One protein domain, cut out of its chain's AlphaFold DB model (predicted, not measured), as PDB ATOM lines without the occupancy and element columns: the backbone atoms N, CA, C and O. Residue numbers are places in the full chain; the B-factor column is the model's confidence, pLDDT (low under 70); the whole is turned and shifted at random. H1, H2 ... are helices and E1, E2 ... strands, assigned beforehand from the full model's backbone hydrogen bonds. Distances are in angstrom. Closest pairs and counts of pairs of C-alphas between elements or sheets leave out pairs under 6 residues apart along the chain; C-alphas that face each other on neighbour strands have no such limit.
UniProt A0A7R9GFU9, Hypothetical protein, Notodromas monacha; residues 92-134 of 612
ATOM      1  N   THR A  92     110.685 157.635 147.847       50.56
ATOM      2  CA  THR A  92     111.752 156.751 148.350       50.56
ATOM      3  C   THR A  92     112.580 156.145 147.210       50.56
ATOM      4  O   THR A  92     113.751 155.829 147.390       50.56
ATOM      5  N   ILE A  93     112.009 156.018 146.006       56.59
ATOM      6  CA  ILE A  93     112.668 155.360 144.860       56.59
ATOM      7  C   ILE A  93     113.852 156.188 144.319       56.59
ATOM      8  O   ILE A  93     114.817 155.618 143.815       56.59
ATOM      9  N   THR A  94     113.830 157.517 144.472       58.81
ATOM     10  CA  THR A  94     114.892 158.419 143.982       58.81
ATOM     11  C   THR A  94     115.871 158.897 145.061       58.81
ATOM     12  O   THR A  94     116.640 159.825 144.801       58.81
ATOM     13  N   THR A  95     115.870 158.329 146.275       73.44
ATOM     14  CA  THR A  95     116.873 158.709 147.288       73.44
ATOM     15  C   THR A  95     118.223 158.095 146.937       73.44
ATOM     16  O   THR A  95     118.475 156.931 147.239       73.44
ATOM     17  N   THR A  96     119.097 158.878 146.308       88.62
ATOM     18  CA  THR A  96     120.487 158.484 146.079       88.62
ATOM     19  C   THR A  96     121.317 158.721 147.333       88.62
ATOM     20  O   THR A  96     121.244 159.789 147.947       88.62
ATOM     21  N   SER A  97     122.132 157.740 147.714       91.69
ATOM     22  CA  SER A  97     123.173 157.926 148.726       91.69
ATOM     23  C   SER A  97     124.559 157.904 148.072       91.69
ATOM     24  O   SER A  97     124.755 157.345 146.989       91.69
ATOM     25  N   LYS A  98     125.528 158.582 148.693       94.25
ATOM     26  CA  LYS A  98     126.942 158.478 148.322       94.25
ATOM     27  C   LYS A  98     127.655 157.723 149.424       94.25
ATOM     28  O   LYS A  98     127.682 158.192 150.559       94.25
ATOM     29  N   ASP A  99     128.236 156.590 149.061       96.00
ATOM     30  CA  ASP A  99     128.982 155.727 149.964       96.00
ATOM     31  C   ASP A  99     130.468 155.728 149.576       96.00
ATOM     32  O   ASP A  99     130.756 155.644 148.382       96.00
ATOM     33  N   PRO A 100     131.422 155.812 150.522       95.62
ATOM     34  CA  PRO A 100     132.848 155.705 150.203       95.62
ATOM     35  C   PRO A 100     133.247 154.368 149.552       95.62
ATOM     36  O   PRO A 100     134.260 154.331 148.855       95.62
ATOM     37  N   ASN A 101     132.474 153.293 149.746       95.88
ATOM     38  CA  ASN A 101     132.718 151.991 149.119       95.88
ATOM     39  C   ASN A 101     132.121 151.880 147.703       95.88
ATOM     40  O   ASN A 101     132.465 150.949 146.973       95.88
ATOM     41  N   CYS A 102     131.268 152.823 147.287       97.25
ATOM     42  CA  CYS A 102     130.680 152.866 145.951       97.25
ATOM     43  C   CYS A 102     131.412 153.879 145.064       97.25
ATOM     44  O   CYS A 102     131.493 155.066 145.376       97.25
ATOM     45  N   ARG A 103     131.895 153.447 143.891       95.81
ATOM     46  CA  ARG A 103     132.595 154.347 142.953       95.81
ATOM     47  C   ARG A 103     131.667 155.336 142.224       95.81
ATOM     48  O   ARG A 103     132.161 156.282 141.614       95.81
ATOM     49  N   GLY A 104     130.356 155.109 142.255       96.06
ATOM     50  CA  GLY A 104     129.346 155.963 141.627       96.06
ATOM     51  C   GLY A 104     128.294 156.451 142.623       96.06
ATOM     52  O   GLY A 104     128.620 157.173 143.566       96.06
ATOM     53  N   THR A 105     127.031 156.079 142.413       96.81
ATOM     54  CA  THR A 105     125.924 156.445 143.319       96.81
ATOM     55  C   THR A 105     125.137 155.217 143.744       96.81
ATOM     56  O   THR A 105     124.846 154.348 142.925       96.81
ATOM     57  N   CYS A 106     124.767 155.164 145.020       97.94
ATOM     58  CA  CYS A 106     123.919 154.117 145.566       97.94
ATOM     59  C   CYS A 106     122.452 154.456 145.288       97.94
ATOM     60  O   CYS A 106     121.948 155.489 145.740       97.94
ATOM     61  N   PHE A 107     121.784 153.596 144.524       96.81
ATOM     62  CA  PHE A 107     120.355 153.672 144.211       96.81
ATOM     63  C   PHE A 107     119.621 152.520 144.891       96.81
ATOM     64  O   PHE A 107     120.205 151.460 145.093       96.81
ATOM     65  N   ASN A 108     118.331 152.677 145.196       96.06
ATOM     66  CA  ASN A 108     117.504 151.552 145.638       96.06
ATOM     67  C   ASN A 108     117.563 150.399 144.611       96.06
ATOM     68  O   ASN A 108     117.628 150.652 143.408       96.06
ATOM     69  N   THR A 109     117.495 149.146 145.065       93.88
ATOM     70  CA  THR A 109     117.525 147.944 144.210       93.88
ATOM     71  C   THR A 109     116.566 148.040 143.012       93.88
ATOM     72  O   THR A 109     116.963 147.702 141.899       93.88
ATOM     73  N   LEU A 110     115.357 148.592 143.183       91.75
ATOM     74  CA  LEU A 110     114.404 148.808 142.078       91.75
ATOM     75  C   LEU A 110     114.851 149.867 141.055       91.75
ATOM     76  O   LEU A 110     114.546 149.742 139.874       91.75
ATOM     77  N   ALA A 111     115.577 150.900 141.482       92.31
ATOM     78  CA  ALA A 111     116.127 151.919 140.588       92.31
ATOM     79  C   ALA A 111     117.449 151.467 139.938       92.31
ATOM     80  O   ALA A 111     117.808 151.967 138.875       92.31
ATOM     81  N   SER A 112     118.153 150.496 140.533       91.88
ATOM     82  CA  SER A 112     119.441 150.010 140.020       91.88
ATOM     83  C   SER A 112     119.355 149.313 138.655       91.88
ATOM     84  O   SER A 112     120.327 149.326 137.907       91.88
ATOM     85  N   PHE A 113     118.178 148.805 138.269       90.69
ATOM     86  CA  PHE A 113     117.910 148.283 136.921       90.69
ATOM     87  C   PHE A 113     118.031 149.335 135.800       90.69
ATOM     88  O   PHE A 113     118.092 148.964 134.633       90.69
ATOM     89  N   LEU A 114     118.063 150.634 136.130       91.75
ATOM     90  CA  LEU A 114     118.229 151.735 135.169       91.75
ATOM     91  C   LEU A 114     119.698 152.138 134.946       91.75
ATOM     92  O   LEU A 114     119.964 153.112 134.247       91.75
ATOM     93  N   CYS A 115     120.645 151.446 135.577       95.12
ATOM     94  CA  CYS A 115     122.060 151.791 135.539       95.12
ATOM     95  C   CYS A 115     122.820 150.959 134.496       95.12
ATOM     96  O   CYS A 115     122.691 149.738 134.472       95.12
ATOM     97  N   ASP A 116     123.679 151.607 133.699       92.19
ATOM     98  CA  ASP A 116     124.493 150.949 132.658       92.19
ATOM     99  C   ASP A 116     125.418 149.843 133.201       92.19
ATOM    100  O   ASP A 116     125.792 148.916 132.478       92.19
ATOM    101  N   GLU A 117     125.841 149.970 134.463       94.62
ATOM    102  CA  GLU A 117     126.675 148.996 135.158       94.62
ATOM    103  C   GLU A 117     126.409 149.063 136.673       94.62
ATOM    104  O   GLU A 117     126.470 150.133 137.287       94.62
ATOM    105  N   VAL A 118     126.088 147.910 137.269       96.31
ATOM    106  CA  VAL A 118     125.764 147.762 138.696       96.31
ATOM    107  C   VAL A 118     126.816 146.879 139.354       96.31
ATOM    108  O   VAL A 118     127.004 145.731 138.949       96.31
ATOM    109  N   ASP A 119     127.472 147.384 140.399       94.56
ATOM    110  CA  ASP A 119     128.342 146.555 141.231       94.56
ATOM    111  C   ASP A 119     127.480 145.581 142.051       94.56
ATOM    112  O   ASP A 119     126.618 145.969 142.849       94.56
ATOM    113  N   LEU A 120     127.702 144.286 141.824       93.38
ATOM    114  CA  LEU A 120     126.969 143.206 142.479       93.38
ATOM    115  C   LEU A 120     127.400 142.989 143.938       93.38
ATOM    116  O   LEU A 120     126.723 142.238 144.650       93.38
ATOM    117  N   ASN A 121     128.474 143.639 144.397       93.25
ATOM    118  CA  ASN A 121     128.931 143.588 145.781       93.25
ATOM    119  C   ASN A 121     127.856 144.154 146.741       93.25
ATOM    120  O   ASN A 121     127.590 145.358 146.722       93.25
ATOM    121  N   PRO A 122     127.251 143.328 147.620       87.88
ATOM    122  CA  PRO A 122     126.181 143.772 148.517       87.88
ATOM    123  C   PRO A 122     126.654 144.770 149.586       87.88
ATOM    124  O   PRO A 122     125.825 145.407 150.223       87.88
ATOM    125  N   ASN A 123     127.970 144.926 149.770       93.88
ATOM    126  CA  ASN A 123     128.567 145.817 150.764       93.88
ATOM    127  C   ASN A 123     129.083 147.139 150.156       93.88
ATOM    128  O   ASN A 123     129.766 147.899 150.841       93.88
ATOM    129  N   ALA A 124     128.801 147.415 148.875       96.06
ATOM    130  CA  ALA A 124     129.216 148.661 148.220       96.06
ATOM    131  C   ALA A 124     128.447 149.902 148.722       96.06
ATOM    132  O   ALA A 124     128.905 151.022 148.522       96.06
ATOM    133  N   CYS A 125     127.296 149.710 149.372       97.88
ATOM    134  CA  CYS A 125     126.435 150.764 149.906       97.88
ATOM    135  C   CYS A 125     126.102 150.487 151.380       97.88
ATOM    136  O   CYS A 125     125.844 149.346 151.755       97.88
ATOM    137  N   SER A 126     126.041 151.529 152.215       96.31
ATOM    138  CA  SER A 126     125.755 151.430 153.659       96.31
ATOM    139  C   SER A 126     124.360 150.885 153.997       96.31
ATOM    140  O   SER A 126     124.103 150.548 155.152       96.31
ATOM    141  N   LYS A 127     123.440 150.825 153.026       95.94
ATOM    142  CA  LYS A 127     122.101 150.244 153.188       95.94
ATOM    143  C   LYS A 127     121.994 148.960 152.373       95.94
ATOM    144  O   LYS A 127     122.315 148.968 151.190       95.94
ATOM    145  N   SER A 128     121.449 147.908 152.988       93.50
ATOM    146  CA  SER A 128     121.225 146.581 152.382       93.50
ATOM    147  C   SER A 128     120.415 146.600 151.087       93.50
ATOM    148  O   SER A 128     120.571 145.722 150.244       93.50
ATOM    149  N   ASP A 129     119.544 147.597 150.950       94.12
ATOM    150  CA  ASP A 129     118.545 147.670 149.886       94.12
ATOM    151  C   ASP A 129     119.016 148.560 148.721       94.12
ATOM    152  O   ASP A 129     118.291 148.727 147.734       94.12
ATOM    153  N   GLU A 130     120.220 149.134 148.823       96.50
ATOM    154  CA  GLU A 130     120.845 149.963 147.795       96.50
ATOM    155  C   GLU A 130     121.929 149.190 147.025       96.50
ATOM    156  O   GLU A 130     122.647 148.353 147.569       96.50
ATOM    157  N   ARG A 131     122.059 149.486 145.731       96.88
ATOM    158  CA  ARG A 131     123.081 148.945 144.833       96.88
ATOM    159  C   ARG A 131     123.910 150.081 144.254       96.88
ATOM    160  O   ARG A 131     123.381 151.150 143.944       96.88
ATOM    161  N   CYS A 132     125.209 149.845 144.108       98.06
ATOM    162  CA  CYS A 132     126.128 150.841 143.578       98.06
ATOM    163  C   CYS A 132     126.062 150.858 142.049       98.06
ATOM    164  O   CYS A 132     126.462 149.898 141.393       98.06
ATOM    165  N   CYS A 133     125.582 151.962 141.485       97.81
ATOM    166  CA  CYS A 133     125.592 152.197 140.049       97.81
ATOM    167  C   CYS A 133     126.843 152.976 139.652       97.81
ATOM    168  O   CYS A 133     127.051 154.099 140.124       97.81
ATOM    169  N   THR A 134     127.663 152.396 138.778       95.88
ATOM    170  CA  THR A 134     128.908 153.006 138.297       95.88
ATOM    171  C   THR A 134     128.744 153.530 136.877       95.88
ATOM    172  O   THR A 134     128.399 152.777 135.973       95.88
TER     173      THR A 134
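Overview. This is residues 92 to 134 of the 612 residues of the protein "Hypothetical protein" of Notodromas monacha (UniProt A0A7R9GFU9). This is a small knot of loops with little regular structure, built round one short pair of antiparallel strands, E1 and E2, in its middle. Two long loop stretches, residues 92 to 104 and 113 to 129, surround the pair, and the one-turn helix H1 follows E1 directly. The printed part has 43 residues, of which 12 are in named elements, in the order E1, H1, E2; the class is mixed. It is compact, with a radius of gyration of the C-alphas of 8.6 A, and rounded, spanning 20 by 20 by 14 A.

Along the chain. Strand E1, residues 105 to 108, begins at C-alpha 105 (125.924, 156.445, 143.319) and is 10.0 A long. Helix H1 is residues 109 to 112, 5.0 A long. Strand E2, residues 130 to 133, is 9.4 A long and ends at C-alpha 133 (125.592, 152.197, 140.049).

Arrangement. E1 and E2 are antiparallel neighbours at 138 degrees; N 107 and O 131 are within hydrogen-bond range at 3.0 A, N 131 and O 107 at 2.8 A. Residues 118 to 119 pair with residues 132 to 133 of E2, antiparallel. The closest C-alphas of H1 and E2 are those of Thr 109 and Glu 130, 5.3 A apart. H1 is too short for an O i to N i+4 pair; its one O i to N i+3 pair is within range.

Size, cuts and confidence. The C-alphas farthest apart, of Thr 92 and Asn 121, are 21.8 A apart. The printed part has no cut. The link from E1 to H1 is tight; that from H1 to E2 is long, 17 residues. Mean pLDDT of the printed part is 91.4; residues 92 to 94 are under 70.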